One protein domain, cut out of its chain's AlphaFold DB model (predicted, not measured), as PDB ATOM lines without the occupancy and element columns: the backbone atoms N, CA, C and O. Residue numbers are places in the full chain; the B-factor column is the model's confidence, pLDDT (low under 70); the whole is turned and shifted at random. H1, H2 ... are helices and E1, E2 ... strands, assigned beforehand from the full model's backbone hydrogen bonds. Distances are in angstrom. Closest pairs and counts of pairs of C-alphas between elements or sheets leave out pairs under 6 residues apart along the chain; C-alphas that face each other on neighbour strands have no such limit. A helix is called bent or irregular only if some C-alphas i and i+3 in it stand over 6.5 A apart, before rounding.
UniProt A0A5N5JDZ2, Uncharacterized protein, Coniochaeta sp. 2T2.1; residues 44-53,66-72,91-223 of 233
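Overview. This is residues 44 to 53, 66 to 72 and 91 to 223 of the 233 residues of an uncharacterized protein of Coniochaeta sp. 2T2.1 (UniProt A0A5N5JDZ2). A twisted sheet of six strands has helices over one face and its other face bare. H2 and H5 pack on that face, over E1 and E6; H4 runs side by side with both, short H1 grazes the sheet, and H3 lies off at one end. The printed part has 150 residues, of mixed class, in the order H1 E1 E2 E3 H2 E4 H3 H4 E5 H5 E6. The sheet, in order E2 E1 E3 E4 E5 E6, is mixed. The whole is compact, with a radius of gyration of the C-alphas of 15.4 A and spans of 46 by 40 by 27 A.

Arrangement. Begin at H1, residues 46 to 50, which only grazes the sheet. Next look at E1, residues 91 to 99, and E2, residues 104 to 111, an antiparallel hairpin with N 93 and O 110 2.9 A apart. E3, residues 122 to 127, is parallel to E1, N 94 to O 124 being 2.7 A. H2, residues 134 to 147, runs along E1 at 16 degrees on the local plane, its height over the sheet 9.9 A; it is only just irregular, C-alphas 136 and 139 being 6.7 A apart. H1 and H2 only just touch, with 3 pairs of C-alphas within 8 A, the closest Thr 47 and Phe 140 at 5.7 A. E4, residues 153 to 158, is parallel to E3, with N 125 and O 155 2.8 A apart. H3, residues 162 to 167, and H4, residues 171 to 189, are not on the sheet. H4 touches H2 with residues 180 to 187 alone, closest at C-alphas Phe 142 and Ile 187, 6.0 A, a shallow tilt of 13 degrees. E5, residues 196 to 201, is parallel to E4, with N 156 and O 198 2.8 A apart. H5, residues 205 to 215, is on the same face as H2, at a height over the sheet of 9.0 A. E6, residues 218 to 222, is parallel to E5, N 199 to O 220 being 2.8 A. Every O i to N i+4 pair is within hydrogen-bond range in H1, H3 and H4, 8 of 10 in H2 and 6 of 7 in H5.

Along the chain. Find C-alpha 46 at (-16.757, 43.820, -34.736), where H1 begins. E1 measures 24.5 A and H4 26.5 A. E6 ends at C-alpha 222, (-31.098, 35.502, -12.135).

Size, cuts and confidence. The C-alphas farthest apart, Ser 72 and Gly 171, are 51.4 A apart. Residues 54 to 65 and 73 to 90 are not printed, with gaps of 9.2 A and 16.1 A. Of the links printed whole, none is long. Mean pLDDT of H3 is 59.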
ATOM      1  N   VAL A  44     -17.045  38.964 -38.041       76.75
ATOM      2  CA  VAL A  44     -15.829  38.459 -37.384       76.75
ATOM      3  C   VAL A  44     -14.866  39.598 -37.013       76.75
ATOM      4  O   VAL A  44     -13.894  39.372 -36.300       76.75
ATOM      5  N   ARG A  45     -15.132  40.835 -37.468       77.69
ATOM      6  CA  ARG A  45     -14.340  42.050 -37.184       77.69
ATOM      7  C   ARG A  45     -15.191  43.153 -36.527       77.69
ATOM      8  O   ARG A  45     -15.290  44.252 -37.071       77.69
ATOM      9  N   PRO A  46     -15.802  42.898 -35.357       78.38
ATOM     10  CA  PRO A  46     -16.757  43.820 -34.736       78.38
ATOM     11  C   PRO A  46     -16.150  45.165 -34.339       78.38
ATOM     12  O   PRO A  46     -16.826  46.179 -34.454       78.38
ATOM     13  N   THR A  47     -14.873  45.210 -33.953       80.25
ATOM     14  CA  THR A  47     -14.180  46.480 -33.682       80.25
ATOM     15  C   THR A  47     -14.151  47.385 -34.916       80.25
ATOM     16  O   THR A  47     -14.566  48.532 -34.825       80.25
ATOM     17  N   HIS A  48     -13.762  46.862 -36.081       77.44
ATOM     18  CA  HIS A  48     -13.713  47.639 -37.328       77.44
ATOM     19  C   HIS A  48     -15.113  48.040 -37.806       77.44
ATOM     20  O   HIS A  48     -15.320  49.133 -38.307       77.44
ATOM     21  N   MET A  49     -16.102  47.160 -37.637       76.19
ATOM     22  CA  MET A  49     -17.458  47.452 -38.099       76.19
ATOM     23  C   MET A  49     -18.186  48.475 -37.220       76.19
ATOM     24  O   MET A  49     -18.978  49.264 -37.726       76.19
ATOM     25  N   TYR A  50     -17.972  48.426 -35.902       78.56
ATOM     26  CA  TYR A  50     -18.803  49.162 -34.950       78.56
ATOM     27  C   TYR A  50     -18.059  50.200 -34.109       78.56
ATOM     28  O   TYR A  50     -18.713  51.082 -33.572       78.56
ATOM     29  N   LEU A  51     -16.744  50.100 -33.916       81.94
ATOM     30  CA  LEU A  51     -15.999  51.010 -33.029       81.94
ATOM     31  C   LEU A  51     -15.067  51.944 -33.796       81.94
ATOM     32  O   LEU A  51     -14.897  53.089 -33.375       81.94
ATOM     33  N   ASP A  52     -14.517  51.456 -34.907       76.75
ATOM     34  CA  ASP A  52     -13.647  52.187 -35.822       76.75
ATOM     35  C   ASP A  52     -14.169  52.029 -37.253       76.75
ATOM     36  O   ASP A  52     -13.532  51.331 -38.048       76.75
ATOM     37  N   PRO A  53     -15.333  52.622 -37.592       62.00
ATOM     38  CA  PRO A  53     -15.839  52.604 -38.955       62.00
ATOM     39  C   PRO A  53     -14.890  53.436 -39.828       62.00
ATOM     40  O   PRO A  53     -15.114  54.619 -40.068       62.00
ATOM     41  N   HIS A  66     -24.033  52.716 -38.210       68.81
ATOM     42  CA  HIS A  66     -24.821  52.882 -36.985       68.81
ATOM     43  C   HIS A  66     -26.315  53.196 -37.129       68.81
ATOM     44  O   HIS A  66     -26.867  53.756 -36.194       68.81
ATOM     45  N   THR A  67     -26.996  52.857 -38.228       79.06
ATOM     46  CA  THR A  67     -28.422  53.193 -38.401       79.06
ATOM     47  C   THR A  67     -29.284  51.949 -38.583       79.06
ATOM     48  O   THR A  67     -28.983  51.068 -39.387       79.06
ATOM     49  N   ARG A  68     -30.380  51.895 -37.829       84.25
ATOM     50  CA  ARG A  68     -31.408  50.857 -37.822       84.25
ATOM     51  C   ARG A  68     -32.792  51.487 -37.902       84.25
ATOM     52  O   ARG A  68     -32.948  52.647 -37.519       84.25
ATOM     53  N   PRO A  69     -33.807  50.741 -38.362       86.12
ATOM     54  CA  PRO A  69     -35.188  51.171 -38.214       86.12
ATOM     55  C   PRO A  69     -35.507  51.483 -36.747       86.12
ATOM     56  O   PRO A  69     -34.994  50.836 -35.833       86.12
ATOM     57  N   LEU A  70     -36.344  52.492 -36.523       88.25
ATOM     58  CA  LEU A  70     -36.966  52.689 -35.217       88.25
ATOM     59  C   LEU A  70     -38.122  51.691 -35.048       88.25
ATOM     60  O   LEU A  70     -38.747  51.321 -36.048       88.25
ATOM     61  N   PRO A  71     -38.462  51.308 -33.806       88.06
ATOM     62  CA  PRO A  71     -39.662  50.540 -33.515       88.06
ATOM     63  C   PRO A  71     -40.894  51.165 -34.167       88.06
ATOM     64  O   PRO A  71     -41.094  52.382 -34.109       88.06
ATOM     65  N   SER A  72     -41.759  50.331 -34.746       86.88
ATOM     66  CA  SER A  72     -42.969  50.778 -35.448       86.88
ATOM     67  C   SER A  72     -43.840  51.694 -34.586       86.88
ATOM     68  O   SER A  72     -44.352  52.701 -35.071       86.88
ATOM     69  N   LEU A  91     -30.278  52.106 -25.673       92.94
ATOM     70  CA  LEU A  91     -30.245  50.654 -25.539       92.94
ATOM     71  C   LEU A  91     -29.506  49.996 -26.708       92.94
ATOM     72  O   LEU A  91     -29.829  50.217 -27.875       92.94
ATOM     73  N   ALA A  92     -28.569  49.111 -26.379       92.88
ATOM     74  CA  ALA A  92     -27.966  48.199 -27.338       92.88
ATOM     75  C   ALA A  92     -27.826  46.798 -26.744       92.88
ATOM     76  O   ALA A  92     -27.642  46.626 -25.534       92.88
ATOM     77  N   ALA A  93     -27.867  45.796 -27.613       91.88
ATOM     78  CA  ALA A  93     -27.545  44.423 -27.281       91.88
ATOM     79  C   ALA A  93     -26.419  43.909 -28.177       91.88
ATOM     80  O   ALA A  93     -26.401  44.136 -29.383       91.88
ATOM     81  N   VAL A  94     -25.491  43.181 -27.577       90.50
ATOM     82  CA  VAL A  94     -24.381  42.504 -28.234       90.50
ATOM     83  C   VAL A  94     -24.608  41.018 -28.052       90.50
ATOM     84  O   VAL A  94     -24.712  40.541 -26.922       90.50
ATOM     85  N   ARG A  95     -24.666  40.277 -29.154       87.94
ATOM     86  CA  ARG A  95     -24.771  38.820 -29.130       87.94
ATOM     87  C   ARG A  95     -23.511  38.205 -29.699       87.94
ATOM     88  O   ARG A  95     -23.067  38.569 -30.785       87.94
ATOM     89  N   ILE A  96     -22.960  37.254 -28.955       84.19
ATOM     90  CA  ILE A  96     -21.755  36.523 -29.325       84.19
ATOM     91  C   ILE A  96     -22.140  35.050 -29.445       84.19
ATOM     92  O   ILE A  96     -22.495  34.421 -28.444       84.19
ATOM     93  N   ARG A  97     -22.095  34.517 -30.671       75.81
ATOM     94  CA  ARG A  97     -22.505  33.138 -30.973       75.81
ATOM     95  C   ARG A  97     -21.631  32.489 -32.054       75.81
ATOM     96  O   ARG A  97     -21.060  33.201 -32.889       75.81
ATOM     97  N   PRO A  98     -21.543  31.149 -32.090       67.25
ATOM     98  CA  PRO A  98     -21.054  30.438 -33.264       67.25
ATOM     99  C   PRO A  98     -22.086  30.505 -34.406       67.25
ATOM    100  O   PRO A  98     -23.297  30.468 -34.169       67.25
ATOM    101  N   ARG A  99     -21.619  30.587 -35.656       60.22
ATOM    102  CA  ARG A  99     -22.432  30.365 -36.859       60.22
ATOM    103  C   ARG A  99     -21.877  29.160 -37.624       60.22
ATOM    104  O   ARG A  99     -20.698  29.133 -37.966       60.22
ATOM    105  N   GLY A 100     -22.749  28.201 -37.935       54.53
ATOM    106  CA  GLY A 100     -22.381  26.968 -38.638       54.53
ATOM    107  C   GLY A 100     -21.802  25.898 -37.712       54.53
ATOM    108  O   GLY A 100     -21.816  26.060 -36.495       54.53
ATOM    109  N   ALA A 101     -21.331  24.797 -38.308       49.31
ATOM    110  CA  ALA A 101     -20.981  23.593 -37.565       49.31
ATOM    111  C   ALA A 101     -19.876  23.830 -36.526       49.31
ATOM    112  O   ALA A 101     -20.082  23.388 -35.407       49.31
ATOM    113  N   TYR A 102     -18.770  24.541 -36.822       50.94
ATOM    114  CA  TYR A 102     -17.664  24.628 -35.844       50.94
ATOM    115  C   TYR A 102     -16.707  25.848 -35.870       50.94
ATOM    116  O   TYR A 102     -15.849  25.899 -34.992       50.94
ATOM    117  N   GLU A 103     -16.786  26.849 -36.769       55.09
ATOM    118  CA  GLU A 103     -15.612  27.755 -36.936       55.09
ATOM    119  C   GLU A 103     -15.849  29.276 -36.963       55.09
ATOM    120  O   GLU A 103     -14.995  30.019 -36.469       55.09
ATOM    121  N   GLU A 104     -16.986  29.794 -37.435       61.09
ATOM    122  CA  GLU A 104     -17.155  31.252 -37.529       61.09
ATOM    123  C   GLU A 104     -17.875  31.839 -36.315       61.09
ATOM    124  O   GLU A 104     -19.103  31.864 -36.218       61.09
ATOM    125  N   ARG A 105     -17.087  32.359 -35.373       70.12
ATOM    126  CA  ARG A 105     -17.599  33.125 -34.233       70.12
ATOM    127  C   ARG A 105     -17.873  34.555 -34.680       70.12
ATOM    128  O   ARG A 105     -16.943  35.281 -35.030       70.12
ATOM    129  N   ARG A 106     -19.143  34.960 -34.663       77.94
ATOM    130  CA  ARG A 106     -19.563  36.303 -35.076       77.94
ATOM    131  C   ARG A 106     -20.153  37.068 -33.902       77.94
ATOM    132  O   ARG A 106     -20.788  36.492 -33.017       77.94
ATOM    133  N   ILE A 107     -19.925  38.375 -33.913       83.88
ATOM    134  CA  ILE A 107     -20.567  39.320 -33.006       83.88
ATOM    135  C   ILE A 107     -21.591  40.107 -33.813       83.88
ATOM    136  O   ILE A 107     -21.251  40.695 -34.841       83.88
ATOM    137  N   GLY A 108     -22.836  40.090 -33.346       85.75
ATOM    138  CA  GLY A 108     -23.913  40.941 -33.842       85.75
ATOM    139  C   GLY A 108     -24.259  42.006 -32.809       85.75
ATOM    140  O   GLY A 108     -24.251  41.731 -31.605       85.75
ATOM    141  N   VAL A 109     -24.573  43.213 -33.274       88.00
ATOM    142  CA  VAL A 109     -25.027  44.320 -32.422       88.00
ATOM    143  C   VAL A 109     -26.405  44.782 -32.886       88.00
ATOM    144  O   VAL A 109     -26.571  45.208 -34.033       88.00
ATOM    145  N   ALA A 110     -27.372  44.712 -31.976       89.44
ATOM    146  CA  ALA A 110     -28.737  45.180 -32.156       89.44
ATOM    147  C   ALA A 110     -28.953  46.491 -31.387       89.44
ATOM    148  O   ALA A 110     -28.478  46.655 -30.262       89.44
ATOM    149  N   PHE A 111     -29.642  47.437 -32.018       90.62
ATOM    150  CA  PHE A 111     -29.986  48.749 -31.471       90.62
ATOM    151  C   PHE A 111     -31.119  49.355 -32.303       90.62
ATOM    152  O   PHE A 111     -31.378  48.911 -33.422       90.62
ATOM    153  N   HIS A 112     -31.763  50.392 -31.774       89.69
ATOM    154  CA  HIS A 112     -32.849  51.096 -32.452       89.69
ATOM    155  C   HIS A 112     -32.382  52.454 -32.974       89.69
ATOM    156  O   HIS A 112     -31.692  53.201 -32.274       89.69
ATOM    157  N   GLY A 113     -32.777  52.808 -34.199       87.19
ATOM    158  CA  GLY A 113     -32.417  54.103 -34.775       87.19
ATOM    159  C   GLY A 113     -30.908  54.257 -34.969       87.19
ATOM    160  O   GLY A 113     -30.256  53.374 -35.516       87.19
ATOM    161  N   ILE A 114     -30.345  55.388 -34.536       85.50
ATOM    162  CA  ILE A 114     -28.909  55.661 -34.666       85.50
ATOM    163  C   ILE A 114     -28.173  55.283 -33.376       85.50
ATOM    164  O   ILE A 114     -28.490  55.831 -32.316       85.50
ATOM    165  N   LEU A 115     -27.164  54.411 -33.465       85.56
ATOM    166  CA  LEU A 115     -26.276  54.079 -32.351       85.56
ATOM    167  C   LEU A 115     -25.252  55.196 -32.139       85.56
ATOM    168  O   LEU A 115     -24.421  55.477 -32.998       85.56
ATOM    169  N   LYS A 116     -25.300  55.808 -30.957       88.06
ATOM    170  CA  LYS A 116     -24.276  56.725 -30.451       88.06
ATOM    171  C   LYS A 116     -23.836  56.212 -29.092       88.06
ATOM    172  O   LYS A 116     -24.632  56.249 -28.152       88.06
ATOM    173  N   PHE A 117     -22.611  55.704 -28.987       89.12
ATOM    174  CA  PHE A 117     -22.126  55.078 -27.753       89.12
ATOM    175  C   PHE A 117     -22.160  56.045 -26.564       89.12
ATOM    176  O   PHE A 117     -22.472  55.640 -25.449       89.12
ATOM    177  N   GLU A 118     -22.004  57.346 -26.806       90.81
ATOM    178  CA  GLU A 118     -22.071  58.389 -25.782       90.81
ATOM    179  C   GLU A 118     -23.474  58.537 -25.178       90.81
ATOM    180  O   GLU A 118     -23.632  59.078 -24.082       90.81
ATOM    181  N   ARG A 119     -24.514  58.088 -25.891       91.12
ATOM    182  CA  ARG A 119     -25.907  58.084 -25.416       91.12
ATOM    183  C   ARG A 119     -26.298  56.750 -24.784       91.12
ATOM    184  O   ARG A 119     -27.367  56.684 -24.184       91.12
ATOM    185  N   LEU A 120     -25.459  55.719 -24.894       93.31
ATOM    186  CA  LEU A 120     -25.760  54.384 -24.399       93.31
ATOM    187  C   LEU A 120     -25.888  54.399 -22.870       93.31
ATOM    188  O   LEU A 120     -24.954  54.755 -22.154       93.31
ATOM    189  N   ARG A 121     -27.064  54.004 -22.381       95.38
ATOM    190  CA  ARG A 121     -27.398  53.902 -20.953       95.38
ATOM    191  C   ARG A 121     -27.559  52.465 -20.499       95.38
ATOM    192  O   ARG A 121     -27.291  52.167 -19.338       95.38
ATOM    193  N   ARG A 122     -27.976  51.577 -21.401       95.38
ATOM    194  CA  ARG A 122     -28.194  50.162 -21.129       95.38
ATOM    195  C   ARG A 122     -27.534  49.303 -22.197       95.38
ATOM    196  O   ARG A 122     -27.826  49.441 -23.381       95.38
ATOM    197  N   LEU A 123     -26.683  48.389 -21.751       95.50
ATOM    198  CA  LEU A 123     -26.017  47.408 -22.594       95.50
ATOM    199  C   LEU A 123     -26.429  46.009 -22.164       95.50
ATOM    200  O   LEU A 123     -26.402  45.678 -20.979       95.50
ATOM    201  N   ILE A 124     -26.773  45.183 -23.142       94.12
ATOM    202  CA  ILE A 124     -27.068  43.772 -22.941       94.12
ATOM    203  C   ILE A 124     -25.996  42.958 -23.651       94.12
ATOM    204  O   ILE A 124     -25.785  43.126 -24.845       94.12
ATOM    205  N   VAL A 125     -25.304  42.085 -22.932       92.94
ATOM    206  CA  VAL A 125     -24.248  41.226 -23.468       92.94
ATOM    207  C   VAL A 125     -24.712  39.785 -23.361       92.94
ATOM    208  O   VAL A 125     -24.768  39.217 -22.273       92.94
ATOM    209  N   VAL A 126     -25.049  39.184 -24.498       89.62
ATOM    210  CA  VAL A 126     -25.492  37.795 -24.595       89.62
ATOM    211  C   VAL A 126     -24.319  36.921 -25.017       89.62
ATOM    212  O   VAL A 126     -23.866  36.976 -26.163       89.62
ATOM    213  N   VAL A 127     -23.840  36.097 -24.083       84.88
ATOM    214  CA  VAL A 127     -22.742  35.150 -24.304       84.88
ATOM    215  C   VAL A 127     -23.329  33.740 -24.400       84.88
ATOM    216  O   VAL A 127     -23.671  33.129 -23.384       84.88
ATOM    217  N   GLN A 128     -23.470  33.243 -25.631       74.81
ATOM    218  CA  GLN A 128     -24.000  31.913 -25.964       74.81
ATOM    219  C   GLN A 128     -22.975  31.155 -26.815       74.81
ATOM    220  O   GLN A 128     -23.046  31.165 -28.044       74.81
ATOM    221  N   MET A 129     -21.981  30.528 -26.188       67.69
ATOM    222  CA  MET A 129     -20.924  29.839 -26.933       67.69
ATOM    223  C   MET A 129     -20.481  28.532 -26.283       67.69
ATOM    224  O   MET A 129     -20.488  28.401 -25.065       67.69
ATOM    225  N   GLU A 130     -19.993  27.603 -27.106       56.44
ATOM    226  CA  GLU A 130     -19.338  26.370 -26.653       56.44
ATOM    227  C   GLU A 130     -18.124  26.647 -25.755       56.44
ATOM    228  O   GLU A 130     -17.901  25.984 -24.746       56.44
ATOM    229  N   HIS A 131     -17.378  27.698 -26.097       61.97
ATOM    230  CA  HIS A 131     -16.336  28.297 -25.279       61.97
ATOM    231  C   HIS A 131     -16.592  29.799 -25.210       61.97
ATOM    232  O   HIS A 131     -16.835  30.423 -26.243       61.97
ATOM    233  N   ALA A 132     -16.453  30.415 -24.041       60.44
ATOM    234  CA  ALA A 132     -16.608  31.836 -23.791       60.44
ATOM    235  C   ALA A 132     -15.748  32.702 -24.711       60.44
ATOM    236  O   ALA A 132     -16.007  33.890 -24.792       60.44
ATOM    237  N   SER A 133     -14.767  32.142 -25.439       71.75
ATOM    238  CA  SER A 133     -14.056  32.785 -26.558       71.75
ATOM    239  C   SER A 133     -13.673  34.229 -26.263       71.75
ATOM    240  O   SER A 133     -13.820  35.118 -27.100       71.75
ATOM    241  N   TRP A 134     -13.189  34.441 -25.042       79.88
ATOM    242  CA  TRP A 134     -12.968  35.748 -24.445       79.88
ATOM    243  C   TRP A 134     -12.171  36.692 -25.352       79.88
ATOM    244  O   TRP A 134     -12.472  37.874 -25.438       79.88
ATOM    245  N   ASN A 135     -11.203  36.159 -26.103       79.50
ATOM    246  CA  ASN A 135     -10.376  36.923 -27.041       79.50
ATOM    247  C   ASN A 135     -11.160  37.645 -28.145       79.50
ATOM    248  O   ASN A 135     -10.642  38.605 -28.699       79.50
ATOM    249  N   LEU A 136     -12.365  37.182 -28.486       77.06
ATOM    250  CA  LEU A 136     -13.170  37.796 -29.537       77.06
ATOM    251  C   LEU A 136     -13.958  39.000 -29.017       77.06
ATOM    252  O   LEU A 136     -13.973  40.051 -29.650       77.06
ATOM    253  N   TRP A 137     -14.631  38.846 -27.877       84.50
ATOM    254  CA  TRP A 137     -15.618  39.825 -27.422       84.50
ATOM    255  C   TRP A 137     -15.135  40.705 -26.275       84.50
ATOM    256  O   TRP A 137     -15.649  41.808 -26.136       84.50
ATOM    257  N   VAL A 138     -14.140  40.283 -25.485       89.38
ATOM    258  CA  VAL A 138     -13.579  41.126 -24.416       89.38
ATOM    259  C   VAL A 138     -12.924  42.387 -24.985       89.38
ATOM    260  O   VAL A 138     -13.251  43.462 -24.492       89.38
ATOM    261  N   PRO A 139     -12.081  42.330 -26.042       88.50
ATOM    262  CA  PRO A 139     -11.519  43.549 -26.630       88.50
ATOM    263  C   PRO A 139     -12.592  44.469 -27.220       88.50
ATOM    264  O   PRO A 139     -12.509  45.687 -27.091       88.50
ATOM    265  N   PHE A 140     -13.626  43.886 -27.835       88.69
ATOM    266  CA  PHE A 140     -14.765  44.646 -28.341       88.69
ATOM    267  C   PHE A 140     -15.529  45.335 -27.204       88.69
ATOM    268  O   PHE A 140     -15.820  46.524 -27.289       88.69
ATOM    269  N   LEU A 141     -15.808  44.618 -26.113       91.19
ATOM    270  CA  LEU A 141     -16.482  45.183 -24.949       91.19
ATOM    271  C   LEU A 141     -15.643  46.278 -24.284       91.19
ATOM    272  O   LEU A 141     -16.207  47.286 -23.876       91.19
ATOM    273  N   PHE A 142     -14.321  46.107 -24.209       92.75
ATOM    274  CA  PHE A 142     -13.407  47.141 -23.724       92.75
ATOM    275  C   PHE A 142     -13.541  48.422 -24.560       92.75
ATOM    276  O   PHE A 142     -13.854  49.476 -24.013       92.75
ATOM    277  N   GLY A 143     -13.417  48.327 -25.888       91.69
ATOM    278  CA  GLY A 143     -13.526  49.499 -26.762       91.69
ATOM    279  C   GLY A 143     -14.923  50.138 -26.778       91.69
ATOM    280  O   GLY A 143     -15.043  51.352 -26.957       91.69
ATOM    281  N   LEU A 144     -15.981  49.347 -26.563       91.25
ATOM    282  CA  LEU A 144     -17.343  49.851 -26.370       91.25
ATOM    283  C   LEU A 144     -17.459  50.615 -25.048       91.25
ATOM    284  O   LEU A 144     -17.992  51.721 -25.035       91.25
ATOM    285  N   ALA A 145     -16.943  50.049 -23.954       92.12
ATOM    286  CA  ALA A 145     -16.959  50.667 -22.632       92.12
ATOM    287  C   ALA A 145     -16.241  52.026 -22.625       92.12
ATOM    288  O   ALA A 145     -16.763  52.980 -22.054       92.12
ATOM    289  N   GLU A 146     -15.110  52.151 -23.326       92.50
ATOM    290  CA  GLU A 146     -14.403  53.431 -23.486       92.50
ATOM    291  C   GLU A 146     -15.248  54.502 -24.193       92.50
ATOM    292  O   GLU A 146     -15.162  55.685 -23.865       92.50
ATOM    293  N   ARG A 147     -16.096  54.095 -25.146       91.31
ATOM    294  CA  ARG A 147     -16.967  54.992 -25.925       91.31
ATOM    295  C   ARG A 147     -18.331  55.233 -25.265       91.31
ATOM    296  O   ARG A 147     -19.068  56.113 -25.703       91.31
ATOM    297  N   ALA A 148     -18.669  54.484 -24.213       93.56
ATOM    298  CA  ALA A 148     -19.946  54.554 -23.503       93.56
ATOM    299  C   ALA A 148     -19.781  55.065 -22.056       93.56
ATOM    300  O   ALA A 148     -20.128  54.361 -21.104       93.56
ATOM    301  N   PRO A 149     -19.322  56.318 -21.849       93.50
ATOM    302  CA  PRO A 149     -19.032  56.866 -20.517       93.50
ATOM    303  C   PRO A 149     -20.271  57.004 -19.622       93.50
ATOM    304  O   PRO A 149     -20.160  57.292 -18.439       93.50
ATOM    305  N   ARG A 150     -21.459  56.853 -20.208       94.94
ATOM    306  CA  ARG A 150     -22.770  57.103 -19.614       94.94
ATOM    307  C   ARG A 150     -23.558  55.822 -19.338       94.94
ATOM    308  O   ARG A 150     -24.756  55.914 -19.071       94.94
ATOM    309  N   LEU A 151     -22.905  54.663 -19.425       96.88
ATOM    310  CA  LEU A 151     -23.525  53.359 -19.241       96.88
ATOM    311  C   LEU A 151     -23.937  53.148 -17.773       96.88
ATOM    312  O   LEU A 151     -23.090  53.037 -16.894       96.88
ATOM    313  N   GLU A 152     -25.246  53.062 -17.528       97.50
ATOM    314  CA  GLU A 152     -25.839  52.949 -16.187       97.50
ATOM    315  C   GLU A 152     -26.279  51.516 -15.857       97.50
ATOM    316  O   GLU A 152     -26.298  51.113 -14.692       97.50
ATOM    317  N   HIS A 153     -26.624  50.733 -16.881       97.38
ATOM    318  CA  HIS A 153     -27.200  49.403 -16.730       97.38
ATOM    319  C   HIS A 153     -26.477  48.390 -17.612       97.38
ATOM    320  O   HIS A 153     -26.475  48.506 -18.838       97.38
ATOM    321  N   LEU A 154     -25.923  47.351 -16.992       97.31
ATOM    322  CA  LEU A 154     -25.318  46.228 -17.700       97.31
ATOM    323  C   LEU A 154     -26.125  44.957 -17.444       97.31
ATOM    324  O   LEU A 154     -26.341  44.562 -16.303       97.31
ATOM    325  N   VAL A 155     -26.548  44.286 -18.508       95.56
ATOM    326  CA  VAL A 155     -27.116  42.939 -18.441       95.56
ATOM    327  C   VAL A 155     -26.112  41.983 -19.067       95.56
ATOM    328  O   VAL A 155     -25.686  42.203 -20.195       95.56
ATOM    329  N   VAL A 156     -25.732  40.927 -18.356       94.06
ATOM    330  CA  VAL A 156     -24.828  39.886 -18.856       94.06
ATOM    331  C   VAL A 156     -25.566  38.564 -18.821       94.06
ATOM    332  O   VAL A 156     -25.873  38.053 -17.749       94.06
ATOM    333  N   ASP A 157     -25.843  38.002 -19.990       91.50
ATOM    334  CA  ASP A 157     -26.505  36.714 -20.127       91.50
ATOM    335  C   ASP A 157     -25.491  35.607 -20.398       91.50
ATOM    336  O   ASP A 157     -25.128  35.310 -21.538       91.50
ATOM    337  N   TRP A 158     -25.045  34.964 -19.320       88.44
ATOM    338  CA  TRP A 158     -23.914  34.043 -19.285       88.44
ATOM    339  C   TRP A 158     -24.335  32.566 -19.380       88.44
ATOM    340  O   TRP A 158     -24.790  31.967 -18.401       88.44
ATOM    341  N   ALA A 159     -24.181  31.954 -20.560       80.50
ATOM    342  CA  ALA A 159     -24.378  30.507 -20.741       80.50
ATOM    343  C   ALA A 159     -23.358  29.921 -21.717       80.50
ATOM    344  O   ALA A 159     -23.705  29.551 -22.843       80.50
ATOM    345  N   PRO A 160     -22.092  29.808 -21.298       73.12
ATOM    346  CA  PRO A 160     -21.183  28.920 -21.992       73.12
ATOM    347  C   PRO A 160     -21.610  27.447 -21.835       73.12
ATOM    348  O   PRO A 160     -22.242  27.088 -20.835       73.12
ATOM    349  N   TRP A 161     -21.270  26.587 -22.803       66.94
ATOM    350  CA  TRP A 161     -21.561  25.145 -22.728       66.94
ATOM    351  C   TRP A 161     -20.760  24.434 -21.626       66.94
ATOM    352  O   TRP A 161     -19.724  24.903 -21.151       66.94
ATOM    353  N   ASP A 162     -21.234  23.246 -21.238       59.97
ATOM    354  CA  ASP A 162     -20.676  22.418 -20.159       59.97
ATOM    355  C   ASP A 162     -19.187  22.070 -20.326       59.97
ATOM    356  O   ASP A 162     -18.485  21.828 -19.338       59.97
ATOM    357  N   SER A 163     -18.660  22.115 -21.553       56.88
ATOM    358  CA  SER A 163     -17.235  21.914 -21.840       56.88
ATOM    359  C   SER A 163     -16.333  22.950 -21.143       56.88
ATOM    360  O   SER A 163     -15.188  22.638 -20.804       56.88
ATOM    361  N   GLU A 164     -16.841  24.143 -20.815       57.53
ATOM    362  CA  GLU A 164     -16.117  25.145 -20.021       57.53
ATOM    363  C   GLU A 164     -16.049  24.818 -18.528       57.53
ATOM    364  O   GLU A 164     -15.039  25.087 -17.871       57.53
ATOM    365  N   ILE A 165     -17.091  24.180 -17.989       60.56
ATOM    366  CA  ILE A 165     -17.099  23.687 -16.606       60.56
ATOM    367  C   ILE A 165     -16.022  22.607 -16.447       60.56
ATOM    368  O   ILE A 165     -15.340  22.540 -15.421       60.56
ATOM    369  N   VAL A 166     -15.815  21.797 -17.490       59.34
ATOM    370  CA  VAL A 166     -14.725  20.817 -17.561       59.34
ATOM    371  C   VAL A 166     -13.369  21.505 -17.764       59.34
ATOM    372  O   VAL A 166     -12.403  21.157 -17.085       59.34
ATOM    373  N   ALA A 167     -13.276  22.527 -18.622       60.31
ATOM    374  CA  ALA A 167     -12.033  23.266 -18.869       60.31
ATOM    375  C   ALA A 167     -11.482  23.966 -17.612       60.31
ATOM    376  O   ALA A 167     -10.265  23.989 -17.414       60.31
ATOM    377  N   ARG A 168     -12.352  24.453 -16.717       61.28
ATOM    378  CA  ARG A 168     -11.967  25.009 -15.404       61.28
ATOM    379  C   ARG A 168     -11.279  23.996 -14.476       61.28
ATOM    380  O   ARG A 168     -10.617  24.404 -13.524       61.28
ATOM    381  N   LYS A 169     -11.384  22.691 -14.752       63.81
ATOM    382  CA  LYS A 169     -10.712  21.625 -13.987       63.81
ATOM    383  C   LYS A 169      -9.300  21.307 -14.500       63.81
ATOM    384  O   LYS A 169      -8.543  20.641 -13.800       63.81
ATOM    385  N   VAL A 170      -8.916  21.793 -15.685       72.38
ATOM    386  CA  VAL A 170      -7.595  21.547 -16.293       72.38
ATOM    387  C   VAL A 170      -6.661  22.724 -16.002       72.38
ATOM    388  O   VAL A 170      -6.935  23.849 -16.409       72.38
ATOM    389  N   GLY A 171      -5.533  22.478 -15.324       68.69
ATOM    390  CA  GLY A 171      -4.697  23.525 -14.709       68.69
ATOM    391  C   GLY A 171      -4.280  24.696 -15.613       68.69
ATOM    392  O   GLY A 171      -4.385  25.849 -15.198       68.69
ATOM    393  N   TRP A 172      -3.844  24.445 -16.854       69.88
ATOM    394  CA  TRP A 172      -3.440  25.522 -17.772       69.88
ATOM    395  C   TRP A 172      -4.638  26.290 -18.359       69.88
ATOM    396  O   TRP A 172      -4.598  27.519 -18.431       69.88
ATOM    397  N   ARG A 173      -5.732  25.592 -18.705       71.88
ATOM    398  CA  ARG A 173      -6.980  26.214 -19.193       71.88
ATOM    399  C   ARG A 173      -7.653  27.041 -18.105       71.88
ATOM    400  O   ARG A 173      -8.157  28.121 -18.390       71.88
ATOM    401  N   ARG A 174      -7.589  26.577 -16.855       75.94
ATOM    402  CA  ARG A 174      -8.077  27.296 -15.677       75.94
ATOM    403  C   ARG A 174      -7.413  28.665 -15.535       75.94
ATOM    404  O   ARG A 174      -8.124  29.659 -15.472       75.94
ATOM    405  N   ARG A 175      -6.076  28.737 -15.567       79.50
ATOM    406  CA  ARG A 175      -5.346  30.019 -15.458       79.50
ATOM    407  C   ARG A 175      -5.691  30.985 -16.592       79.50
ATOM    408  O   ARG A 175      -5.836  32.181 -16.364       79.50
ATOM    409  N   GLN A 176      -5.826  30.475 -17.818       78.62
ATOM    410  CA  GLN A 176      -6.229  31.293 -18.964       78.62
ATOM    411  C   GLN A 176      -7.652  31.842 -18.792       78.62
ATOM    412  O   GLN A 176      -7.897  33.009 -19.098       78.62
ATOM    413  N   PHE A 177      -8.570  31.017 -18.286       78.94
ATOM    414  CA  PHE A 177      -9.940  31.421 -17.997       78.94
ATOM    415  C   PHE A 177      -9.988  32.484 -16.897       78.94
ATOM    416  O   PHE A 177     -10.570  33.539 -17.109       78.94
ATOM    417  N   GLU A 178      -9.311  32.251 -15.771       83.75
ATOM    418  CA  GLU A 178      -9.221  33.194 -14.647       83.75
ATOM    419  C   GLU A 178      -8.644  34.547 -15.086       83.75
ATOM    420  O   GLU A 178      -9.153  35.597 -14.692       83.75
ATOM    421  N   LYS A 179      -7.627  34.545 -15.961       86.94
ATOM    422  CA  LYS A 179      -7.082  35.779 -16.541       86.94
ATOM    423  C   LYS A 179      -8.144  36.542 -17.335       86.94
ATOM    424  O   LYS A 179      -8.293  37.743 -17.149       86.94
ATOM    425  N   LYS A 180      -8.872  35.859 -18.221       86.75
ATOM    426  CA  LYS A 180      -9.858  36.497 -19.104       86.75
ATOM    427  C   LYS A 180     -11.116  36.953 -18.380       86.75
ATOM    428  O   LYS A 180     -11.636  38.025 -18.666       86.75
ATOM    429  N   GLU A 181     -11.540  36.175 -17.401       88.56
ATOM    430  CA  GLU A 181     -12.547  36.566 -16.428       88.56
ATOM    431  C   GLU A 181     -12.110  37.829 -15.673       88.56
ATOM    432  O   GLU A 181     -12.886  38.770 -15.544       88.56
ATOM    433  N   GLY A 182     -10.842  37.898 -15.253       91.12
ATOM    434  CA  GLY A 182     -10.253  39.093 -14.650       91.12
ATOM    435  C   GLY A 182     -10.255  40.315 -15.572       91.12
ATOM    436  O   GLY A 182     -10.586  41.399 -15.107       91.12
ATOM    437  N   GLU A 183      -9.930  40.145 -16.860       93.31
ATOM    438  CA  GLU A 183      -9.992  41.216 -17.871       93.31
ATOM    439  C   GLU A 183     -11.426  41.737 -18.048       93.31
ATOM    440  O   GLU A 183     -11.650  42.943 -18.018       93.31
ATOM    441  N   PHE A 184     -12.409  40.841 -18.176       92.94
ATOM    442  CA  PHE A 184     -13.818  41.226 -18.259       92.94
ATOM    443  C   PHE A 184     -14.278  41.991 -17.017       92.94
ATOM    444  O   PHE A 184     -14.891  43.051 -17.135       92.94
ATOM    445  N   LEU A 185     -13.962  41.479 -15.828       94.44
ATOM    446  CA  LEU A 185     -14.334  42.138 -14.582       94.44
ATOM    447  C   LEU A 185     -13.668  43.508 -14.473       94.44
ATOM    448  O   LEU A 185     -14.354  44.459 -14.132       94.44
ATOM    449  N   ALA A 186     -12.401  43.653 -14.865       95.12
ATOM    450  CA  ALA A 186     -11.729  44.952 -14.894       95.12
ATOM    451  C   ALA A 186     -12.427  45.968 -15.823       95.12
ATOM    452  O   ALA A 186     -12.490  47.150 -15.491       95.12
ATOM    453  N   ILE A 187     -13.000  45.525 -16.952       95.56
ATOM    454  CA  ILE A 187     -13.823  46.393 -17.813       95.56
ATOM    455  C   ILE A 187     -15.060  46.872 -17.053       95.56
ATOM    456  O   ILE A 187     -15.340  48.066 -17.039       95.56
ATOM    457  N   VAL A 188     -15.788  45.953 -16.409       95.81
ATOM    458  CA  VAL A 188     -16.994  46.286 -15.632       95.81
ATOM    459  C   VAL A 188     -16.661  47.224 -14.471       95.81
ATOM    460  O   VAL A 188     -17.385  48.184 -14.233       95.81
ATOM    461  N   GLU A 189     -15.547  46.976 -13.785       94.56
ATOM    462  CA  GLU A 189     -15.017  47.811 -12.704       94.56
ATOM    463  C   GLU A 189     -14.680  49.235 -13.185       94.56
ATOM    464  O   GLU A 189     -14.837  50.196 -12.436       94.56
ATOM    465  N   GLY A 190     -14.264  49.389 -14.447       94.31
ATOM    466  CA  GLY A 190     -13.968  50.683 -15.066       94.31
ATOM    467  C   GLY A 190     -15.196  51.522 -15.449       94.31
ATOM    468  O   GLY A 190     -15.045  52.711 -15.745       94.31
ATOM    469  N   LEU A 191     -16.406  50.952 -15.434       95.31
ATOM    470  CA  LEU A 191     -17.648  51.652 -15.779       95.31
ATOM    471  C   LEU A 191     -18.138  52.512 -14.603       95.31
ATOM    472  O   LEU A 191     -18.879  52.057 -13.736       95.31
ATOM    473  N   ARG A 192     -17.733  53.785 -14.587       92.69
ATOM    474  CA  ARG A 192     -17.943  54.699 -13.445       92.69
ATOM    475  C   ARG A 192     -19.402  55.055 -13.154       92.69
ATOM    476  O   ARG A 192     -19.742  55.287 -12.002       92.69
ATOM    477  N   GLU A 193     -20.246  55.102 -14.181       96.38
ATOM    478  CA  GLU A 193     -21.666  55.467 -14.051       96.38
ATOM    479  C   GLU A 193     -22.574  54.250 -13.815       96.38
ATOM    480  O   GLU A 193     -23.799  54.375 -13.804       96.38
ATOM    481  N   LEU A 194     -21.992  53.061 -13.634       97.25
ATOM    482  CA  LEU A 194     -22.741  51.819 -13.529       97.25
ATOM    483  C   LEU A 194     -23.550  51.776 -12.228       97.25
ATOM    484  O   LEU A 194     -23.004  51.769 -11.128       97.25
ATOM    485  N   ARG A 195     -24.877  51.706 -12.353       97.69
ATOM    486  CA  ARG A 195     -25.823  51.678 -11.226       97.69
ATOM    487  C   ARG A 195     -26.341  50.282 -10.952       97.69
ATOM    488  O   ARG A 195     -26.524  49.903  -9.793       97.69
ATOM    489  N   THR A 196     -26.601  49.514 -12.008       97.94
ATOM    490  CA  THR A 196     -27.089  48.143 -11.870       97.94
ATOM    491  C   THR A 196     -26.391  47.187 -12.822       97.94
ATOM    492  O   THR A 196     -26.118  47.505 -13.982       97.94
ATOM    493  N   VAL A 197     -26.152  45.975 -12.324       97.75
ATOM    494  CA  VAL A 197     -25.694  44.844 -13.128       97.75
ATOM    495  C   VAL A 197     -26.651  43.684 -12.928       97.75
ATOM    496  O   VAL A 197     -26.904  43.267 -11.802       97.75
ATOM    497  N   THR A 198     -27.195  43.157 -14.016       97.19
ATOM    498  CA  THR A 198     -28.036  41.959 -13.984       97.19
ATOM    499  C   THR A 198     -27.281  40.816 -14.638       97.19
ATOM    500  O   THR A 198     -26.931  40.893 -15.811       97.19
ATOM    501  N   LEU A 199     -27.010  39.767 -13.874       95.69
ATOM    502  CA  LEU A 199     -26.274  38.590 -14.309       95.69
ATOM    503  C   LEU A 199     -27.268  37.440 -14.480       95.69
ATOM    504  O   LEU A 199     -27.882  37.008 -13.507       95.69
ATOM    505  N   HIS A 200     -27.434  36.962 -15.707       93.19
ATOM    506  CA  HIS A 200     -28.328  35.865 -16.060       93.19
ATOM    507  C   HIS A 200     -27.554  34.574 -16.347       93.19
ATOM    508  O   HIS A 200     -26.453  34.612 -16.898       93.19
ATOM    509  N   GLY A 201     -28.154  33.426 -16.034       89.06
ATOM    510  CA  GLY A 201     -27.615  32.108 -16.369       89.06
ATOM    511  C   GLY A 201     -26.611  31.557 -15.350       89.06
ATOM    512  O   GLY A 201     -26.735  31.744 -14.141       89.06
ATOM    513  N   ARG A 202     -25.606  30.815 -15.833       84.75
ATOM    514  CA  ARG A 202     -24.681  30.016 -14.998       84.75
ATOM    515  C   ARG A 202     -23.453  30.816 -14.570       84.75
ATOM    516  O   ARG A 202     -22.314  30.462 -14.876       84.75
ATOM    517  N   VAL A 203     -23.697  31.937 -13.913       87.38
ATOM    518  CA  VAL A 203     -22.677  32.942 -13.596       87.38
ATOM    519  C   VAL A 203     -21.750  32.451 -12.468       87.38
ATOM    520  O   VAL A 203     -22.235  31.839 -11.510       87.38
ATOM    521  N   PRO A 204     -20.426  32.708 -12.525       86.81
ATOM    522  CA  PRO A 204     -19.521  32.417 -11.412       86.81
ATOM    523  C   PRO A 204     -19.930  33.150 -10.126       86.81
ATOM    524  O   PRO A 204     -20.278  34.333 -10.148       86.81
ATOM    525  N   LYS A 205     -19.878  32.452  -8.985       85.81
ATOM    526  CA  LYS A 205     -20.384  32.969  -7.698       85.81
ATOM    527  C   LYS A 205     -19.631  34.217  -7.238       85.81
ATOM    528  O   LYS A 205     -20.209  35.081  -6.584       85.81
ATOM    529  N   GLU A 206     -18.355  34.314  -7.592       89.44
ATOM    530  CA  GLU A 206     -17.466  35.397  -7.189       89.44
ATOM    531  C   GLU A 206     -17.797  36.726  -7.882       89.44
ATOM    532  O   GLU A 206     -17.483  37.786  -7.338       89.44
ATOM    533  N   TRP A 207     -18.455  36.698  -9.051       93.69
ATOM    534  CA  TRP A 207     -18.721  37.909  -9.840       93.69
ATOM    535  C   TRP A 207     -19.559  38.909  -9.077       93.69
ATOM    536  O   TRP A 207     -19.216  40.086  -9.051       93.69
ATOM    537  N   LYS A 208     -20.629  38.438  -8.429       94.69
ATOM    538  CA  LYS A 208     -21.547  39.310  -7.703       94.69
ATOM    539  C   LYS A 208     -20.795  40.156  -6.677       94.69
ATOM    540  O   LYS A 208     -20.774  41.376  -6.792       94.69
ATOM    541  N   GLY A 209     -20.135  39.501  -5.722       94.69
ATOM    542  CA  GLY A 209     -19.443  40.198  -4.637       94.69
ATOM    543  C   GLY A 209     -18.289  41.069  -5.135       94.69
ATOM    544  O   GLY A 209     -18.046  42.137  -4.581       94.69
ATOM    545  N   ARG A 210     -17.596  40.648  -6.200       94.81
ATOM    546  CA  ARG A 210     -16.508  41.434  -6.788       94.81
ATOM    547  C   ARG A 210     -17.013  42.704  -7.474       94.81
ATOM    548  O   ARG A 210     -16.461  43.768  -7.216       94.81
ATOM    549  N   ILE A 211     -18.066  42.601  -8.283       96.12
ATOM    550  CA  ILE A 211     -18.670  43.748  -8.970       96.12
ATOM    551  C   ILE A 211     -19.264  44.713  -7.940       96.12
ATOM    552  O   ILE A 211     -18.907  45.884  -7.963       96.12
ATOM    553  N   GLU A 212     -20.081  44.231  -6.993       96.19
ATOM    554  CA  GLU A 212     -20.681  45.075  -5.940       96.19
ATOM    555  C   GLU A 212     -19.613  45.855  -5.166       96.19
ATOM    556  O   GLU A 212     -19.748  47.057  -4.953       96.19
ATOM    557  N   LYS A 213     -18.520  45.183  -4.782       95.25
ATOM    558  CA  LYS A 213     -17.426  45.807  -4.032       95.25
ATOM    559  C   LYS A 213     -16.683  46.869  -4.840       95.25
ATOM    560  O   LYS A 213     -16.255  47.865  -4.266       95.25
ATOM    561  N   ALA A 214     -16.458  46.626  -6.127       94.31
ATOM    562  CA  ALA A 214     -15.601  47.476  -6.940       94.31
ATOM    563  C   ALA A 214     -16.342  48.668  -7.561       94.31
ATOM    564  O   ALA A 214     -15.751  49.734  -7.696       94.31
ATOM    565  N   THR A 215     -17.621  48.506  -7.913       94.81
ATOM    566  CA  THR A 215     -18.408  49.559  -8.579       94.81
ATOM    567  C   THR A 215     -19.419  50.235  -7.657       94.81
ATOM    568  O   THR A 215     -19.891  51.322  -7.971       94.81
ATOM    569  N   GLY A 216     -19.801  49.603  -6.542       94.06
ATOM    570  CA  GLY A 216     -20.936  50.045  -5.725       94.06
ATOM    571  C   GLY A 216     -22.303  49.842  -6.396       94.06
ATOM    572  O   GLY A 216     -23.329  50.203  -5.818       94.06
ATOM    573  N   ALA A 217     -22.341  49.259  -7.599       96.00
ATOM    574  CA  ALA A 217     -23.573  48.985  -8.323       96.00
ATOM    575  C   ALA A 217     -24.386  47.886  -7.633       96.00
ATOM    576  O   ALA A 217     -23.845  46.923  -7.083       96.00
ATOM    577  N   ARG A 218     -25.715  47.965  -7.746       97.44
ATOM    578  CA  ARG A 218     -26.596  46.871  -7.329       97.44
ATOM    579  C   ARG A 218     -26.455  45.707  -8.304       97.44
ATOM    580  O   ARG A 218     -26.792  45.859  -9.481       97.44
ATOM    581  N   VAL A 219     -26.052  44.534  -7.813       97.56
ATOM    582  CA  VAL A 219     -25.943  43.330  -8.644       97.56
ATOM    583  C   VAL A 219     -27.088  42.360  -8.362       97.56
ATOM    584  O   VAL A 219     -27.302  41.906  -7.236       97.56
ATOM    585  N   VAL A 220     -27.831  42.017  -9.409       97.06
ATOM    586  CA  VAL A 220     -28.918  41.034  -9.372       97.06
ATOM    587  C   VAL A 220     -28.475  39.799 -10.144       97.06
ATOM    588  O   VAL A 220     -27.976  39.919 -11.257       97.06
ATOM    589  N   VAL A 221     -28.651  38.617  -9.555       95.50
ATOM    590  CA  VAL A 221     -28.346  37.337 -10.208       95.50
ATOM    591  C   VAL A 221     -29.651  36.591 -10.434       95.50
ATOM    592  O   VAL A 221     -30.424  36.413  -9.494       95.50
ATOM    593  N   ILE A 222     -29.888  36.182 -11.675       93.75
ATOM    594  CA  ILE A 222     -31.098  35.502 -12.135       93.75
ATOM    595  C   ILE A 222     -30.655  34.198 -12.801       93.75
ATOM    596  O   ILE A 222     -29.772  34.202 -13.657       93.75
ATOM    597  N   ALA A 223     -31.217  33.065 -12.384       88.38
ATOM    598  CA  ALA A 223     -30.802  31.764 -12.911       88.38
ATOM    599  C   ALA A 223     -31.273  31.568 -14.361       88.38
ATOM    600  O   ALA A 223     -30.601  30.932 -15.173       88.38
TER     601      ALA A 223